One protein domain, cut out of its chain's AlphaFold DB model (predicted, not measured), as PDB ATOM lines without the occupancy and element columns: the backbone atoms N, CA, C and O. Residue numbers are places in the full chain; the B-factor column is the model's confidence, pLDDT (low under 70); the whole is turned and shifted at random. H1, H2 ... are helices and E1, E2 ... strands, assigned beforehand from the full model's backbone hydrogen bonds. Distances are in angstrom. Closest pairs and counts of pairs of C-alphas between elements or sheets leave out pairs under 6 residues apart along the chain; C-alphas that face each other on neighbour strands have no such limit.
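This is residues 3 to 133 of the 692 residues of the protein "Adhesion exoprotein" of Lactobacillus paracollinoides DSM 15502 = JCM 11969 (UniProt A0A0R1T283). A small sandwich of two three-stranded sheets, E4 E1 E6 and E3 E2 E5, has a long hairpin, E7 and E8, along one side near E5, and a short helix, H1, at one end. The printed part has 131 residues and is mostly strand, in the order E1 H1 E2 E3 E4 E5 E6 E7 E8, each sheet antiparallel. It is compact, with a radius of gyration of the C-alphas of 15.7 A, yet elongated, spanning 49 by 29 by 26 A.

E1, residues 10 to 16, begins with C-alpha 10 at (-42.330, 15.687, -18.573). H1 is residues 20 to 25. E2, residues 32 to 38, is 19.9 A long from first to last C-alpha; E3 is residues 43 to 47 and E4 residues 54 to 56. E5, residues 66 to 73, is 20.6 A long, and E6 is residues 91 to 96. E7, residues 103 to 114, is 34.2 A long, and E8, residues 120 to 132, is 34.0 A, ending with C-alpha 132 at (-33.269, 15.040, -22.913).

E1 is the inner strand between E4, with N 55 and O 15 2.8 A apart, and E6, with N 13 and O 93 2.8 A apart. E2 is the inner strand between E3, with which it forms a hairpin (N 34 and O 46, 2.8 A), and E5 (N 35 and O 70, 2.8 A). These two sheets face each other as a sandwich, their best planes 14 degrees apart; the closest C-alphas of E1 and E5 are those of Gly 11 and Val 66, 4.5 A apart. H1, with every O i to N i+4 pair within hydrogen-bond range, is not on either sheet. E5 and E7 are near each other, with 9 pairs of C-alphas within 10 A. In the hairpin E7 and E8, N 107 and O 128 are 2.8 A apart; E8 bends by 65 degrees at residue 123.

The C-alphas farthest apart, of Thr 78 and Ser 100, are 49.0 A apart. The printed part has no cut; the link from E5 to E6, 17 residues, is long. The mean pLDDT of the printed part is 71.9, with residues 77 to 111 and 122 to 133 among those under 70.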
ATOM      1  N   SER A   3     -41.448  22.299 -20.602       67.31
ATOM      2  CA  SER A   3     -40.893  21.399 -21.618       67.31
ATOM      3  C   SER A   3     -40.855  22.114 -22.972       67.31
ATOM      4  O   SER A   3     -41.779  22.860 -23.296       67.31
ATOM      5  N   SER A   4     -39.808  21.892 -23.771       62.81
ATOM      6  CA  SER A   4     -39.726  22.390 -25.151       62.81
ATOM      7  C   SER A   4     -40.504  21.540 -26.160       62.81
ATOM      8  O   SER A   4     -40.602  21.939 -27.317       62.81
ATOM      9  N   ASN A   5     -41.008  20.370 -25.754       64.31
ATOM     10  CA  ASN A   5     -41.780  19.462 -26.597       64.31
ATOM     11  C   ASN A   5     -43.158  19.226 -25.961       64.31
ATOM     12  O   ASN A   5     -43.250  18.711 -24.845       64.31
ATOM     13  N   ALA A   6     -44.217  19.642 -26.661       61.19
ATOM     14  CA  ALA A   6     -45.596  19.509 -26.192       61.19
ATOM     15  C   ALA A   6     -46.121  18.068 -26.306       61.19
ATOM     16  O   ALA A   6     -46.981  17.680 -25.521       61.19
ATOM     17  N   ASP A   7     -45.565  17.274 -27.227       58.28
ATOM     18  CA  ASP A   7     -45.993  15.896 -27.490       58.28
ATOM     19  C   ASP A   7     -45.301  14.879 -26.564       58.28
ATOM     20  O   ASP A   7     -45.740  13.736 -26.450       58.28
ATOM     21  N   ALA A   8     -44.241  15.302 -25.863       60.50
ATOM     22  CA  ALA A   8     -43.522  14.522 -24.857       60.50
ATOM     23  C   ALA A   8     -43.551  15.233 -23.488       60.50
ATOM     24  O   ALA A   8     -42.552  15.842 -23.079       60.50
ATOM     25  N   PRO A   9     -44.697  15.205 -22.779       65.88
ATOM     26  CA  PRO A   9     -44.822  15.850 -21.482       65.88
ATOM     27  C   PRO A   9     -43.874  15.207 -20.464       65.88
ATOM     28  O   PRO A   9     -43.736  13.985 -20.374       65.88
ATOM     29  N   VAL A  10     -43.215  16.063 -19.682       69.56
ATOM     30  CA  VAL A  10     -42.330  15.687 -18.573       69.56
ATOM     31  C   VAL A  10     -42.926  16.252 -17.295       69.56
ATOM     32  O   VAL A  10     -43.331  17.417 -17.264       69.56
ATOM     33  N   GLY A  11     -42.973  15.440 -16.243       75.12
ATOM     34  CA  GLY A  11     -43.436  15.858 -14.925       75.12
ATOM     35  C   GLY A  11     -42.449  15.530 -13.815       75.12
ATOM     36  O   GLY A  11     -41.558  14.704 -13.971       75.12
ATOM     37  N   ILE A  12     -42.619  16.180 -12.672       80.31
ATOM     38  CA  ILE A  12     -41.881  15.894 -11.441       80.31
ATOM     39  C   ILE A  12     -42.464  14.635 -10.791       80.31
ATOM     40  O   ILE A  12     -43.672  14.551 -10.588       80.31
ATOM     41  N   LYS A  13     -41.612  13.675 -10.427       80.12
ATOM     42  CA  LYS A  13     -42.017  12.440  -9.741       80.12
ATOM     43  C   LYS A  13     -41.575  12.386  -8.283       80.12
ATOM     44  O   LYS A  13     -42.243  11.748  -7.468       80.12
ATOM     45  N   SER A  14     -40.477  13.053  -7.942       77.56
ATOM     46  CA  SER A  14     -39.948  13.036  -6.582       77.56
ATOM     47  C   SER A  14     -39.037  14.221  -6.269       77.56
ATOM     48  O   SER A  14     -38.576  14.934  -7.162       77.56
ATOM     49  N   VAL A  15     -38.777  14.420  -4.979       76.62
ATOM     50  CA  VAL A  15     -37.749  15.317  -4.442       76.62
ATOM     51  C   VAL A  15     -36.888  14.537  -3.451       76.62
ATOM     52  O   VAL A  15     -37.420  13.829  -2.596       76.62
ATOM     53  N   SER A  16     -35.569  14.673  -3.546       73.56
ATOM     54  CA  SER A  16     -34.593  14.025  -2.664       73.56
ATOM     55  C   SER A  16     -33.428  14.962  -2.312       73.56
ATOM     56  O   SER A  16     -33.295  16.069  -2.848       73.56
ATOM     57  N   GLY A  17     -32.587  14.539  -1.363       65.88
ATOM     58  CA  GLY A  17     -31.400  15.297  -0.928       65.88
ATOM     59  C   GLY A  17     -31.633  16.257   0.247       65.88
ATOM     60  O   GLY A  17     -30.764  17.073   0.574       65.88
ATOM     61  N   LEU A  18     -32.785  16.158   0.916       71.81
ATOM     62  CA  LEU A  18     -33.054  16.872   2.164       71.81
ATOM     63  C   LEU A  18     -32.687  16.026   3.378       71.81
ATOM     64  O   LEU A  18     -32.907  14.823   3.415       71.81
ATOM     65  N   SER A  19     -32.111  16.692   4.371       79.56
ATOM     66  CA  SER A  19     -31.811  16.147   5.692       79.56
ATOM     67  C   SER A  19     -32.048  17.241   6.726       79.56
ATOM     68  O   SER A  19     -31.993  18.425   6.382       79.56
ATOM     69  N   ASP A  20     -32.223  16.868   7.993       79.31
ATOM     70  CA  ASP A  20     -32.406  17.825   9.096       79.31
ATOM     71  C   ASP A  20     -31.265  18.859   9.139       79.31
ATOM     72  O   ASP A  20     -31.483  20.053   9.341       79.31
ATOM     73  N   ALA A  21     -30.033  18.426   8.846       78.00
ATOM     74  CA  ALA A  21     -28.871  19.308   8.758       78.00
ATOM     75  C   ALA A  21     -28.948  20.295   7.579       78.00
ATOM     76  O   ALA A  21     -28.465  21.423   7.686       78.00
ATOM     77  N   ASN A  22     -29.534  19.889   6.449       74.12
ATOM     78  CA  ASN A  22     -29.731  20.748   5.280       74.12
ATOM     79  C   ASN A  22     -30.879  21.744   5.496       74.12
ATOM     80  O   ASN A  22     -30.731  22.906   5.124       74.12
ATOM     81  N   LEU A  23     -31.969  21.329   6.152       76.25
ATOM     82  CA  LEU A  23     -33.076  22.215   6.524       76.25
ATOM     83  C   LEU A  23     -32.622  23.301   7.500       76.25
ATOM     84  O   LEU A  23     -32.844  24.486   7.244       76.25
ATOM     85  N   ALA A  24     -31.856  22.924   8.529       75.00
ATOM     86  CA  ALA A  24     -31.280  23.875   9.476       75.00
ATOM     87  C   ALA A  24     -30.363  24.908   8.792       75.00
ATOM     88  O   ALA A  24     -30.411  26.092   9.123       75.00
ATOM     89  N   LYS A  25     -29.565  24.495   7.793       71.31
ATOM     90  CA  LYS A  25     -28.736  25.413   6.982       71.31
ATOM     91  C   LYS A  25     -29.562  26.373   6.123       71.31
ATOM     92  O   LYS A  25     -29.107  27.477   5.848       71.31
ATOM     93  N   MET A  26     -30.756  25.960   5.699       69.75
ATOM     94  CA  MET A  26     -31.700  26.799   4.950       69.75
ATOM     95  C   MET A  26     -32.513  27.732   5.860       69.75
ATOM     96  O   MET A  26     -33.260  28.570   5.358       69.75
ATOM     97  N   GLY A  27     -32.370  27.603   7.184       72.50
ATOM     98  CA  GLY A  27     -33.173  28.330   8.163       72.50
ATOM     99  C   GLY A  27     -34.608  27.809   8.292       72.50
ATOM    100  O   GLY A  27     -35.436  28.520   8.849       72.50
ATOM    101  N   LEU A  28     -34.895  26.609   7.781       78.62
ATOM    102  CA  LEU A  28     -36.193  25.936   7.876       78.62
ATOM    103  C   LEU A  28     -36.234  25.021   9.109       78.62
ATOM    104  O   LEU A  28     -35.183  24.564   9.574       78.62
ATOM    105  N   SER A  29     -37.428  24.746   9.639       82.50
ATOM    106  CA  SER A  29     -37.598  23.736  10.691       82.50
ATOM    107  C   SER A  29     -37.864  22.348  10.093       82.50
ATOM    108  O   SER A  29     -37.821  22.154   8.879       82.50
ATOM    109  N   ASN A  30     -38.124  21.359  10.950       84.56
ATOM    110  CA  ASN A  30     -38.550  20.029  10.511       84.56
ATOM    111  C   ASN A  30     -40.068  19.964  10.226       84.56
ATOM    112  O   ASN A  30     -40.562  18.917   9.813       84.56
ATOM    113  N   ASP A  31     -40.809  21.055  10.450       88.06
ATOM    114  CA  ASP A  31     -42.241  21.177  10.167       88.06
ATOM    115  C   ASP A  31     -42.476  21.817   8.790       88.06
ATOM    116  O   ASP A  31     -42.889  22.975   8.650       88.06
ATOM    117  N   ILE A  32     -42.174  21.035   7.751       88.31
ATOM    118  CA  ILE A  32     -42.340  21.435   6.354       88.31
ATOM    119  C   ILE A  32     -43.204  20.437   5.582       88.31
ATOM    120  O   ILE A  32     -43.280  19.247   5.904       88.31
ATOM    121  N   SER A  33     -43.804  20.926   4.504       91.06
ATOM    122  CA  SER A  33     -44.607  20.149   3.566       91.06
ATOM    123  C   SER A  33     -44.084  20.298   2.137       91.06
ATOM    124  O   SER A  33     -43.736  21.398   1.703       91.06
ATOM    125  N   PHE A  34     -44.081  19.201   1.382       89.00
ATOM    126  CA  PHE A  34     -43.896  19.189  -0.068       89.00
ATOM    127  C   PHE A  34     -45.257  19.239  -0.745       89.00
ATOM    128  O   PHE A  34     -46.079  18.355  -0.525       89.00
ATOM    129  N   ILE A  35     -45.489  20.240  -1.583       92.56
ATOM    130  CA  ILE A  35     -46.734  20.404  -2.331       92.56
ATOM    131  C   ILE A  35     -46.411  20.231  -3.810       92.56
ATOM    132  O   ILE A  35     -45.797  21.103  -4.422       92.56
ATOM    133  N   PHE A  36     -46.792  19.090  -4.372       91.69
ATOM    134  CA  PHE A  36     -46.687  18.802  -5.801       91.69
ATOM    135  C   PHE A  36     -47.920  19.347  -6.516       91.69
ATOM    136  O   PHE A  36     -49.029  19.115  -6.040       91.69
ATOM    137  N   THR A  37     -47.739  20.020  -7.654       93.38
ATOM    138  CA  THR A  37     -48.838  20.628  -8.421       93.38
ATOM    139  C   THR A  37     -48.786  20.218  -9.893       93.38
ATOM    140  O   THR A  37     -47.752  20.373 -10.554       93.38
ATOM    141  N   THR A  38     -49.897  19.706 -10.423       91.31
ATOM    142  CA  THR A  38     -50.049  19.346 -11.843       91.31
ATOM    143  C   THR A  38     -50.309  20.547 -12.743       91.31
ATOM    144  O   THR A  38     -50.557  21.656 -12.272       91.31
ATOM    145  N   ALA A  39     -50.213  20.345 -14.057       86.50
ATOM    146  CA  ALA A  39     -50.495  21.365 -15.062       86.50
ATOM    147  C   ALA A  39     -51.947  21.877 -14.986       86.50
ATOM    148  O   ALA A  39     -52.188  23.063 -15.209       86.50
ATOM    149  N   SER A  40     -52.898  21.011 -14.624       89.69
ATOM    150  CA  SER A  40     -54.310  21.344 -14.399       89.69
ATOM    151  C   SER A  40     -54.574  22.012 -13.044       89.69
ATOM    152  O   SER A  40     -55.657  22.557 -12.825       89.69
ATOM    153  N   GLY A  41     -53.583  22.004 -12.144       90.06
ATOM    154  CA  GLY A  41     -53.664  22.585 -10.806       90.06
ATOM    155  C   GLY A  41     -54.057  21.605  -9.696       90.06
ATOM    156  O   GLY A  41     -54.293  22.050  -8.571       90.06
ATOM    157  N   ALA A  42     -54.117  20.294  -9.957       91.94
ATOM    158  CA  ALA A  42     -54.295  19.301  -8.897       91.94
ATOM    159  C   ALA A  42     -53.066  19.284  -7.976       91.94
ATOM    160  O   ALA A  42     -51.935  19.399  -8.447       91.94
ATOM    161  N   THR A  43     -53.280  19.146  -6.664       95.69
ATOM    162  CA  THR A  43     -52.197  19.193  -5.673       95.69
ATOM    163  C   THR A  43     -52.134  17.948  -4.799       95.69
ATOM    164  O   THR A  43     -53.159  17.347  -4.476       95.69
ATOM    165  N   GLN A  44     -50.918  17.570  -4.402       94.69
ATOM    166  CA  GLN A  44     -50.659  16.562  -3.378       94.69
ATOM    167  C   GLN A  44     -49.657  17.108  -2.371       94.69
ATOM    168  O   GLN A  44     -48.560  17.522  -2.746       94.69
ATOM    169  N   THR A  45     -50.021  17.033  -1.095       94.75
ATOM    170  CA  THR A  45     -49.160  17.439   0.013       94.75
ATOM    171  C   THR A  45     -48.560  16.217   0.699       94.75
ATOM    172  O   THR A  45     -49.288  15.312   1.102       94.75
ATOM    173  N   VAL A  46     -47.238  16.203   0.856       91.44
ATOM    174  CA  VAL A  46     -46.478  15.172   1.574       91.44
ATOM    175  C   VAL A  46     -45.718  15.844   2.714       91.44
ATOM    176  O   VAL A  46     -44.970  16.789   2.481       91.44
ATOM    177  N   ALA A  47     -45.915  15.383   3.947       90.44
ATOM    178  CA  ALA A  47     -45.205  15.921   5.106       90.44
ATOM    179  C   ALA A  47     -43.745  15.443   5.132       90.44
ATOM    180  O   ALA A  47     -43.448  14.303   4.762       90.44
ATOM    181  N   TYR A  48     -42.840  16.300   5.599       88.94
ATOM    182  CA  TYR A  48     -41.464  15.899   5.868       88.94
ATOM    183  C   TYR A  48     -41.387  14.958   7.072       88.94
ATOM    184  O   TYR A  48     -42.046  15.154   8.092       88.94
ATOM    185  N   VAL A  49     -40.546  13.933   6.946       86.50
ATOM    186  CA  VAL A  49     -40.260  12.952   7.998       86.50
ATOM    187  C   VAL A  49     -38.749  12.783   8.078       86.50
ATOM    188  O   VAL A  49     -38.130  12.358   7.100       86.50
ATOM    189  N   SER A  50     -38.166  13.113   9.234       82.06
ATOM    190  CA  SER A  50     -36.721  12.999   9.474       82.06
ATOM    191  C   SER A  50     -36.218  11.585   9.160       82.06
ATOM    192  O   SER A  50     -36.868  10.593   9.490       82.06
ATOM    193  N   GLY A  51     -35.081  11.497   8.466       73.19
ATOM    194  CA  GLY A  51     -34.487  10.235   8.008       73.19
ATOM    195  C   GLY A  51     -35.051   9.676   6.693       73.19
ATOM    196  O   GLY A  51     -34.503   8.707   6.174       73.19
ATOM    197  N   THR A  52     -36.095  10.279   6.113       75.94
ATOM    198  CA  THR A  52     -36.625   9.863   4.800       75.94
ATOM    199  C   THR A  52     -35.818  10.501   3.668       75.94
ATOM    200  O   THR A  52     -35.734  11.722   3.574       75.94
ATOM    201  N   GLY A  53     -35.225   9.683   2.794       67.75
ATOM    202  CA  GLY A  53     -34.325  10.170   1.737       67.75
ATOM    203  C   GLY A  53     -35.016  10.772   0.505       67.75
ATOM    204  O   GLY A  53     -34.449  11.663  -0.135       67.75
ATOM    205  N   THR A  54     -36.230  10.312   0.181       77.38
ATOM    206  CA  THR A  54     -36.955  10.683  -1.046       77.38
ATOM    207  C   THR A  54     -38.450  10.821  -0.783       77.38
ATOM    208  O   THR A  54     -39.064   9.949  -0.172       77.38
ATOM    209  N   TYR A  55     -39.046  11.889  -1.308       78.69
ATOM    210  CA  TYR A  55     -40.477  12.177  -1.240       78.69
ATOM    211  C   TYR A  55     -41.057  12.102  -2.648       78.69
ATOM    212  O   TYR A  55     -40.691  12.897  -3.513       78.69
ATOM    213  N   ALA A  56     -41.931  11.128  -2.892       79.56
ATOM    214  CA  ALA A  56     -42.513  10.873  -4.205       79.56
ATOM    215  C   ALA A  56     -43.975  11.320  -4.276       79.56
ATOM    216  O   ALA A  56     -44.687  11.330  -3.271       79.56
ATOM    217  N   THR A  57     -44.427  11.646  -5.487       79.62
ATOM    218  CA  THR A  57     -45.825  11.976  -5.761       79.62
ATOM    219  C   THR A  57     -46.563  10.829  -6.456       79.62
ATOM    220  O   THR A  57     -46.040  10.158  -7.357       79.62
ATOM    221  N   SER A  58     -47.803  10.597  -6.029       83.06
ATOM    222  CA  SER A  58     -48.737   9.653  -6.650       83.06
ATOM    223  C   SER A  58     -49.685  10.322  -7.650       83.06
ATOM    224  O   SER A  58     -50.497   9.627  -8.252       83.06
ATOM    225  N   ILE A  59     -49.605  11.646  -7.814       80.81
ATOM    226  CA  ILE A  59     -50.334  12.394  -8.845       80.81
ATOM    227  C   ILE A  59     -49.420  12.664 -10.051       80.81
ATOM    228  O   ILE A  59     -48.200  12.532  -9.957       80.81
ATOM    229  N   GLY A  60     -50.012  13.029 -11.190       80.12
ATOM    230  CA  GLY A  60     -49.299  13.247 -12.452       80.12
ATOM    231  C   GLY A  60     -49.566  12.158 -13.489       80.12
ATOM    232  O   GLY A  60     -49.415  10.970 -13.205       80.12
ATOM    233  N   THR A  61     -49.960  12.573 -14.691       77.81
ATOM    234  CA  THR A  61     -50.193  11.703 -15.858       77.81
ATOM    235  C   THR A  61     -49.617  12.339 -17.125       77.81
ATOM    236  O   THR A  61     -49.123  13.466 -17.090       77.81
ATOM    237  N   ASP A  62     -49.694  11.628 -18.247       69.81
ATOM    238  CA  ASP A  62     -49.321  12.125 -19.575       69.81
ATOM    239  C   ASP A  62     -50.107  13.376 -19.987       69.81
ATOM    240  O   ASP A  62     -49.545  14.334 -20.509       69.81
ATOM    241  N   THR A  63     -51.400  13.393 -19.688       78.44
ATOM    242  CA  THR A  63     -52.314  14.496 -19.994       78.44
ATOM    243  C   THR A  63     -52.319  15.588 -18.925       78.44
ATOM    244  O   THR A  63     -52.743  16.711 -19.200       78.44
ATOM    245  N   ASP A  64     -51.813  15.292 -17.724       82.50
ATOM    246  CA  ASP A  64     -51.718  16.237 -16.613       82.50
ATOM    247  C   ASP A  64     -50.443  16.028 -15.768       82.50
ATOM    248  O   ASP A  64     -50.501  15.479 -14.660       82.50
ATOM    249  N   PRO A  65     -49.258  16.417 -16.275       83.06
ATOM    250  CA  PRO A  65     -47.988  16.188 -15.591       83.06
ATOM    251  C   PRO A  65     -47.812  17.121 -14.386       83.06
ATOM    252  O   PRO A  65     -48.292  18.252 -14.376       83.06
ATOM    253  N   VAL A  66     -47.049  16.693 -13.376       84.75
ATOM    254  CA  VAL A  66     -46.630  17.557 -12.254       84.75
ATOM    255  C   VAL A  66     -45.604  18.583 -12.731       84.75
ATOM    256  O   VAL A  66     -44.514  18.216 -13.157       84.75
ATOM    257  N   THR A  67     -45.916  19.876 -12.648       86.44
ATOM    258  CA  THR A  67     -45.081  20.953 -13.215       86.44
ATOM    259  C   THR A  67     -44.337  21.783 -12.169       86.44
ATOM    260  O   THR A  67     -43.406  22.527 -12.515       86.44
ATOM    261  N   SER A  68     -44.705  21.662 -10.895       86.31
ATOM    262  CA  SER A  68     -43.999  22.302  -9.788       86.31
ATOM    263  C   SER A  68     -44.063  21.470  -8.510       86.31
ATOM    264  O   SER A  68     -44.966  20.661  -8.302       86.31
ATOM    265  N   VAL A  69     -43.066  21.688  -7.654       85.69
ATOM    266  CA  VAL A  69     -43.060  21.244  -6.265       85.69
ATOM    267  C   VAL A  69     -42.669  22.431  -5.394       85.69
ATOM    268  O   VAL A  69     -41.690  23.124  -5.684       85.69
ATOM    269  N   GLN A  70     -43.459  22.698  -4.362       86.62
ATOM    270  CA  GLN A  70     -43.214  23.743  -3.378       86.62
ATOM    271  C   GLN A  70     -42.804  23.101  -2.056       86.62
ATOM    272  O   GLN A  70     -43.468  22.189  -1.578       86.62
ATOM    273  N   ILE A  71     -41.727  23.605  -1.456       84.69
ATOM    274  CA  ILE A  71     -41.377  23.312  -0.065       84.69
ATOM    275  C   ILE A  71     -41.953  24.450   0.770       84.69
ATOM    276  O   ILE A  71     -41.615  25.614   0.540       84.69
ATOM    277  N   GLN A  72     -42.849  24.122   1.691       86.00
ATOM    278  CA  GLN A  72     -43.532  25.092   2.531       86.00
ATOM    279  C   GLN A  72     -43.250  24.810   4.001       86.00
ATOM    280  O   GLN A  72     -43.524  23.719   4.483       86.00
ATOM    281  N   GLU A  73     -42.756  25.818   4.712       84.38
ATOM    282  CA  GLU A  73     -42.746  25.835   6.172       84.38
ATOM    283  C   GLU A  73     -44.186  25.987   6.679       84.38
ATOM    284  O   GLU A  73     -44.900  26.910   6.267       84.38
ATOM    285  N   ASN A  74     -44.629  25.083   7.552       85.25
ATOM    286  CA  ASN A  74     -45.990  25.132   8.089       85.25
ATOM    287  C   ASN A  74     -46.100  26.116   9.267       85.25
ATOM    288  O   ASN A  74     -47.182  26.638   9.543       85.25
ATOM    289  N   THR A  75     -44.977  26.406   9.933       82.38
ATOM    290  CA  THR A  75     -44.903  27.318  11.078       82.38
ATOM    291  C   THR A  75     -44.368  28.698  10.675       82.38
ATOM    292  O   THR A  75     -43.412  28.831   9.915       82.38
ATOM    293  N   ALA A  76     -44.980  29.764  11.203       76.56
ATOM    294  CA  ALA A  76     -44.552  31.133  10.925       76.56
ATOM    295  C   ALA A  76     -43.122  31.394  11.431       76.56
ATOM    296  O   ALA A  76     -42.825  31.245  12.618       76.56
ATOM    297  N   MET A  77     -42.245  31.837  10.531       68.75
ATOM    298  CA  MET A  77     -40.855  32.150  10.854       68.75
ATOM    299  C   MET A  77     -40.740  33.514  11.547       68.75
ATOM    300  O   MET A  77     -41.344  34.497  11.120       68.75
ATOM    301  N   THR A  78     -39.915  33.606  12.594       65.44
ATOM    302  CA  THR A  78     -39.635  34.870  13.306       65.44
ATOM    303  C   THR A  78     -38.485  35.670  12.689       65.44
ATOM    304  O   THR A  78     -38.336  36.854  12.980       65.44
ATOM    305  N   THR A  79     -37.681  35.040  11.825       63.28
ATOM    306  CA  THR A  79     -36.567  35.661  11.096       63.28
ATOM    307  C   THR A  79     -36.712  35.351   9.600       63.28
ATOM    308  O   THR A  79     -36.840  34.176   9.262       63.28
ATOM    309  N   PRO A  80     -36.701  36.348   8.697       62.25
ATOM    310  CA  PRO A  80     -36.779  36.105   7.255       62.25
ATOM    311  C   PRO A  80     -35.579  35.301   6.743       62.25
ATOM    312  O   PRO A  80     -34.444  35.545   7.163       62.25
ATOM    313  N   VAL A  81     -35.800  34.407   5.775       60.81
ATOM    314  CA  VAL A  81     -34.703  33.696   5.100       60.81
ATOM    315  C   VAL A  81     -33.885  34.707   4.287       60.81
ATOM    316  O   VAL A  81     -34.404  35.327   3.354       60.81
ATOM    317  N   THR A  82     -32.606  34.887   4.638       55.00
ATOM    318  CA  THR A  82     -31.661  35.760   3.916       55.00
ATOM    319  C   THR A  82     -30.653  34.910   3.136       55.00
ATOM    320  O   THR A  82     -30.075  33.954   3.640       55.00
ATOM    321  N   THR A  83     -30.477  35.220   1.853       52.44
ATOM    322  CA  THR A  83     -29.968  34.308   0.810       52.44
ATOM    323  C   THR A  83     -28.444  34.115   0.759       52.44
ATOM    324  O   THR A  83     -27.913  33.720  -0.281       52.44
ATOM    325  N   THR A  84     -27.704  34.365   1.843       48.56
ATOM    326  CA  THR A  84     -26.238  34.175   1.866       48.56
ATOM    327  C   THR A  84     -25.784  32.814   2.397       48.56
ATOM    328  O   THR A  84     -24.584  32.546   2.395       48.56
ATOM    329  N   GLN A  85     -26.701  31.917   2.772       45.94
ATOM    330  CA  GLN A  85     -26.367  30.538   3.139       45.94
ATOM    331  C   GLN A  85     -26.958  29.540   2.135       45.94
ATOM    332  O   GLN A  85     -28.167  29.402   2.002       45.94
ATOM    333  N   TYR A  86     -26.046  28.924   1.375       46.88
ATOM    334  CA  TYR A  86     -26.133  27.650   0.656       46.88
ATOM    335  C   TYR A  86     -27.539  27.075   0.408       46.88
ATOM    336  O   TYR A  86     -28.134  26.482   1.300       46.88
ATOM    337  N   THR A  87     -28.011  27.107  -0.843       50.16
ATOM    338  CA  THR A  87     -29.011  26.137  -1.317       50.16
ATOM    339  C   THR A  87     -28.348  24.753  -1.337       50.16
ATOM    340  O   THR A  87     -27.451  24.557  -2.166       50.16
ATOM    341  N   PRO A  88     -28.704  23.792  -0.464       50.03
ATOM    342  CA  PRO A  88     -28.269  22.411  -0.655       50.03
ATOM    343  C   PRO A  88     -28.785  21.908  -2.013       50.03
ATOM    344  O   PRO A  88     -29.816  22.374  -2.503       50.03
ATOM    345  N   GLN A  89     -28.038  21.002  -2.649       54.16
ATOM    346  CA  GLN A  89     -28.414  20.404  -3.932       54.16
ATOM    347  C   GLN A  89     -29.662  19.528  -3.749       54.16
ATOM    348  O   GLN A  89     -29.573  18.335  -3.479       54.16
ATOM    349  N   LEU A  90     -30.836  20.143  -3.863       59.09
ATOM    350  CA  LEU A  90     -32.106  19.444  -3.998       59.09
ATOM    351  C   LEU A  90     -32.120  18.723  -5.342       59.09
ATOM    352  O   LEU A  90     -31.926  19.350  -6.386       59.09
ATOM    353  N   THR A  91     -32.372  17.421  -5.307       65.19
ATOM    354  CA  THR A  91     -32.541  16.623  -6.520       65.19
ATOM    355  C   THR A  91     -34.028  16.450  -6.775       65.19
ATOM    356  O   THR A  91     -34.785  16.091  -5.878       65.19
ATOM    357  N   VAL A  92     -34.463  16.754  -7.996       68.19
ATOM    358  CA  VAL A  92     -35.853  16.581  -8.424       68.19
ATOM    359  C   VAL A  92     -35.880  15.442  -9.431       68.19
ATOM    360  O   VAL A  92     -35.278  15.557 -10.498       68.19
ATOM    361  N   GLY A  93     -36.564  14.353  -9.087       64.56
ATOM    362  CA  GLY A  93     -36.803  13.245 -10.002       64.56
ATOM    363  C   GLY A  93     -37.854  13.634 -11.035       64.56
ATOM    364  O   GLY A  93     -38.887  14.213 -10.686       64.56
ATOM    365  N   LEU A  94     -37.592  13.327 -12.304       69.75
ATOM    366  CA  LEU A  94     -38.487  13.604 -13.425       69.75
ATOM    367  C   LEU A  94     -39.004  12.296 -14.023       69.75
ATOM    368  O   LEU A  94     -38.280  11.311 -14.080       69.75
ATOM    369  N   THR A  95     -40.233  12.319 -14.521       62.53
ATOM    370  CA  THR A  95     -40.848  11.251 -15.309       62.53
ATOM    371  C   THR A  95     -41.193  11.818 -16.682       62.53
ATOM    372  O   THR A  95     -41.750  12.915 -16.777       62.53
ATOM    373  N   SER A  96     -40.874  11.085 -17.746       64.12
ATOM    374  CA  SER A  96     -41.440  11.318 -19.077       64.12
ATOM    375  C   SER A  96     -42.674  10.439 -19.256       64.12
ATOM    376  O   SER A  96     -42.720   9.315 -18.759       64.12
ATOM    377  N   TYR A  97     -43.686  10.965 -19.937       61.47
ATOM    378  CA  TYR A  97     -44.939  10.242 -20.159       61.47
ATOM    379  C   TYR A  97     -45.126   9.765 -21.614       61.47
ATOM    380  O   TYR A  97     -46.051   9.013 -21.896       61.47
ATOM    381  N   ASN A  98     -44.239  10.168 -22.530       54.28
ATOM    382  CA  ASN A  98     -44.159   9.690 -23.915       54.28
ATOM    383  C   ASN A  98     -42.684   9.684 -24.362       54.28
ATOM    384  O   ASN A  98     -41.919  10.581 -24.002       54.28
ATOM    385  N   THR A  99     -42.288   8.669 -25.128       49.69
ATOM    386  CA  THR A  99     -40.899   8.297 -25.428       49.69
ATOM    387  C   THR A  99     -40.449   8.657 -26.843       49.69
ATOM    388  O   THR A  99     -39.488   8.071 -27.326       49.69
ATOM    389  N   SER A 100     -41.118   9.577 -27.544       44.75
ATOM    390  CA  SER A 100     -40.708   9.958 -28.902       44.75
ATOM    391  C   SER A 100     -40.377  11.448 -28.998       44.75
ATOM    392  O   SER A 100     -41.263  12.290 -29.131       44.75
ATOM    393  N   GLY A 101     -39.080  11.776 -28.955       48.34
ATOM    394  CA  GLY A 101     -38.548  13.103 -29.281       48.34
ATOM    395  C   GLY A 101     -37.570  13.690 -28.258       48.34
ATOM    396  O   GLY A 101     -37.633  13.421 -27.062       48.34
ATOM    397  N   VAL A 102     -36.663  14.542 -28.746       48.81
ATOM    398  CA  VAL A 102     -35.747  15.335 -27.911       48.81
ATOM    399  C   VAL A 102     -36.543  16.426 -27.185       48.81
ATOM    400  O   VAL A 102     -37.222  17.233 -27.820       48.81
ATOM    401  N   THR A 103     -36.426  16.493 -25.862       55.06
ATOM    402  CA  THR A 103     -37.140  17.444 -25.001       55.06
ATOM    403  C   THR A 103     -36.138  18.264 -24.201       55.06
ATOM    404  O   THR A 103     -35.199  17.715 -23.656       55.06
ATOM    405  N   THR A 104     -36.297  19.579 -24.087       58.31
ATOM    406  CA  THR A 104     -35.511  20.426 -23.172       58.31
ATOM    407  C   THR A 104     -36.402  20.864 -22.023       58.31
ATOM    408  O   THR A 104     -37.456  21.451 -22.256       58.31
ATOM    409  N   VAL A 105     -35.990  20.605 -20.783       60.34
ATOM    410  CA  VAL A 105     -36.695  21.062 -19.581       60.34
ATOM    411  C   VAL A 105     -35.996  22.289 -19.019       60.34
ATOM    412  O   VAL A 105     -34.791  22.278 -18.758       60.34
ATOM    413  N   THR A 106     -36.773  23.343 -18.793       64.38
ATOM    414  CA  THR A 106     -36.349  24.516 -18.026       64.38
ATOM    415  C   THR A 106     -37.100  24.555 -16.698       64.38
ATOM    416  O   THR A 106     -38.333  24.525 -16.645       64.38
ATOM    417  N   ALA A 107     -36.353  24.622 -15.602       66.88
ATOM    418  CA  ALA A 107     -36.872  24.764 -14.251       66.88
ATOM    419  C   ALA A 107     -36.296  26.030 -13.613       66.88
ATOM    420  O   ALA A 107     -35.097  26.289 -13.684       66.88
ATOM    421  N   ALA A 108     -37.157  26.824 -12.986       66.56
ATOM    422  CA  ALA A 108     -36.749  27.978 -12.204       66.56
ATOM    423  C   ALA A 108     -37.041  27.699 -10.733       66.56
ATOM    424  O   ALA A 108     -38.174  27.364 -10.382       66.56
ATOM    425  N   SER A 109     -36.025  27.844  -9.887       68.56
ATOM    426  CA  SER A 109     -36.198  27.836  -8.438       68.56
ATOM    427  C   SER A 109     -36.385  29.269  -7.963       68.56
ATOM    428  O   SER A 109     -35.550  30.134  -8.248       68.56
ATOM    429  N   THR A 110     -37.471  29.509  -7.236       69.00
ATOM    430  CA  THR A 110     -37.814  30.820  -6.681       69.00
ATOM    431  C   THR A 110     -37.992  30.687  -5.177       69.00
ATOM    432  O   THR A 110     -38.709  29.799  -4.722       69.00
ATOM    433  N   ALA A 111     -37.345  31.569  -4.414       69.56
ATOM    434  CA  ALA A 111     -37.534  31.669  -2.971       69.56
ATOM    435  C   ALA A 111     -38.357  32.916  -2.635       69.56
ATOM    436  O   ALA A 111     -37.960  34.044  -2.963       69.56
ATOM    437  N   THR A 112     -39.478  32.709  -1.947       72.38
ATOM    438  CA  THR A 112     -40.426  33.765  -1.591       72.38
ATOM    439  C   THR A 112     -40.692  33.749  -0.095       72.38
ATOM    440  O   THR A 112     -41.040  32.711   0.458       72.38
ATOM    441  N   ASN A 113     -40.555  34.908   0.551       72.25
ATOM    442  CA  ASN A 113     -41.020  35.110   1.921       72.25
ATOM    443  C   ASN A 113     -42.399  35.777   1.878       72.25
ATOM    444  O   ASN A 113     -42.545  36.824   1.243       72.25
ATOM    445  N   THR A 114     -43.387  35.209   2.564       78.25
ATOM    446  CA  THR A 114     -44.699  35.844   2.758       78.25
ATOM    447  C   THR A 114     -44.690  36.584   4.092       78.25
ATOM    448  O   THR A 114     -44.515  35.965   5.142       78.25
ATOM    449  N   LEU A 115     -44.836  37.908   4.059       74.75
ATOM    450  CA  LEU A 115     -44.863  38.753   5.251       74.75
ATOM    451  C   LEU A 115     -46.239  38.701   5.932       74.75
ATOM    452  O   LEU A 115     -47.239  38.291   5.344       74.75
ATOM    453  N   THR A 116     -46.306  39.153   7.185       72.31
ATOM    454  CA  THR A 116     -47.537  39.160   7.998       72.31
ATOM    455  C   THR A 116     -48.672  40.009   7.418       72.31
ATOM    456  O   THR A 116     -49.824  39.805   7.784       72.31
ATOM    457  N   ASP A 117     -48.370  40.954   6.526       75.50
ATOM    458  CA  ASP A 117     -49.359  41.758   5.793       75.50
ATOM    459  C   ASP A 117     -49.840  41.088   4.486       75.50
ATOM    460  O   ASP A 117     -50.602  41.681   3.725       75.50
ATOM    461  N   GLY A 118     -49.401  39.850   4.224       68.31
ATOM    462  CA  GLY A 118     -49.712  39.082   3.022       68.31
ATOM    463  C   GLY A 118     -48.872  39.457   1.799       68.31
ATOM    464  O   GLY A 118     -49.020  38.828   0.749       68.31
ATOM    465  N   SER A 119     -47.983  40.450   1.905       75.94
ATOM    466  CA  SER A 119     -47.076  40.798   0.813       75.94
ATOM    467  C   SER A 119     -45.997  39.724   0.631       75.94
ATOM    468  O   SER A 119     -45.499  39.133   1.589       75.94
ATOM    469  N   GLN A 120     -45.649  39.441  -0.625       78.19
ATOM    470  CA  GLN A 120     -44.628  38.455  -0.975       78.19
ATOM    471  C   GLN A 120     -43.341  39.157  -1.402       78.19
ATOM    472  O   GLN A 120     -43.341  39.970  -2.327       78.19
ATOM    473  N   VAL A 121     -42.227  38.803  -0.766       72.38
ATOM    474  CA  VAL A 121     -40.889  39.264  -1.144       72.38
ATOM    475  C   VAL A 121     -40.167  38.117  -1.840       72.38
ATOM    476  O   VAL A 121     -39.717  37.164  -1.200       72.38
ATOM    477  N   THR A 122     -40.056  38.210  -3.167       66.12
ATOM    478  CA  THR A 122     -39.220  37.296  -3.959       66.12
ATOM    479  C   THR A 122     -37.762  37.704  -3.801       66.12
ATOM    480  O   THR A 122     -37.397  38.838  -4.100       66.12
ATOM    481  N   THR A 123     -36.922  36.793  -3.320       60.91
ATOM    482  CA  THR A 123     -35.533  37.123  -2.960       60.91
ATOM    483  C   THR A 123     -34.522  36.735  -4.037       60.91
ATOM    484  O   THR A 123     -33.501  37.408  -4.177       60.91
ATOM    485  N   LYS A 124     -34.790  35.680  -4.823       62.44
ATOM    486  CA  LYS A 124     -33.943  35.236  -5.944       62.44
ATOM    487  C   LYS A 124     -34.695  34.254  -6.849       62.44
ATOM    488  O   LYS A 124     -35.383  33.367  -6.345       62.44
ATOM    489  N   THR A 125     -34.489  34.366  -8.160       63.00
ATOM    490  CA  THR A 125     -34.863  33.341  -9.148       63.00
ATOM    491  C   THR A 125     -33.594  32.803  -9.796       63.00
ATOM    492  O   THR A 125     -32.777  33.583 -10.289       63.00
ATOM    493  N   VAL A 126     -33.412  31.482  -9.795       61.50
ATOM    494  CA  VAL A 126     -32.306  30.813 -10.496       61.50
ATOM    495  C   VAL A 126     -32.895  29.900 -11.572       61.50
ATOM    496  O   VAL A 126     -33.508  28.888 -11.225       61.50
ATOM    497  N   PRO A 127     -32.766  30.246 -12.864       58.28
ATOM    498  CA  PRO A 127     -33.158  29.354 -13.945       58.28
ATOM    499  C   PRO A 127     -32.092  28.273 -14.171       58.28
ATOM    500  O   PRO A 127     -30.892  28.542 -14.145       58.28
ATOM    501  N   THR A 128     -32.544  27.052 -14.434       58.31
ATOM    502  CA  THR A 128     -31.732  25.903 -14.850       58.31
ATOM    503  C   THR A 128     -32.384  25.247 -16.065       58.31
ATOM    504  O   THR A 128     -33.590  25.008 -16.067       58.31
ATOM    505  N   THR A 129     -31.604  24.964 -17.107       47.94
ATOM    506  CA  THR A 129     -32.088  24.373 -18.367       47.94
ATOM    507  C   THR A 129     -31.270  23.129 -18.703       47.94
ATOM    508  O   THR A 129     -30.043  23.167 -18.610       47.94
ATOM    509  N   ARG A 130     -31.934  22.026 -19.083       53.56
ATOM    510  CA  ARG A 130     -31.302  20.751 -19.483       53.56
ATOM    511  C   ARG A 130     -32.043  20.092 -20.655       53.56
ATOM    512  O   ARG A 130     -33.262  20.189 -20.717       53.56
ATOM    513  N   GLY A 131     -31.323  19.439 -21.570       46.72
ATOM    514  CA  GLY A 131     -31.878  18.663 -22.695       46.72
ATOM    515  C   GLY A 131     -31.983  17.157 -22.399       46.72
ATOM    516  O   GLY A 131     -31.213  16.655 -21.588       46.72
ATOM    517  N   TYR A 132     -32.908  16.461 -23.067       51.59
ATOM    518  CA  TYR A 132     -33.269  15.040 -22.913       51.59
ATOM    519  C   TYR A 132     -33.563  14.428 -24.295       51.59
ATOM    520  O   TYR A 132     -34.087  15.122 -25.165       51.59
ATOM    521  N   GLY A 133     -33.244  13.153 -24.531       45.19
ATOM    522  CA  GLY A 133     -33.490  12.458 -25.805       45.19
ATOM    523  C   GLY A 133     -33.679  10.950 -25.627       45.19
ATOM    524  O   GLY A 133     -33.459  10.436 -24.535       45.19
TER     525      GLY A 133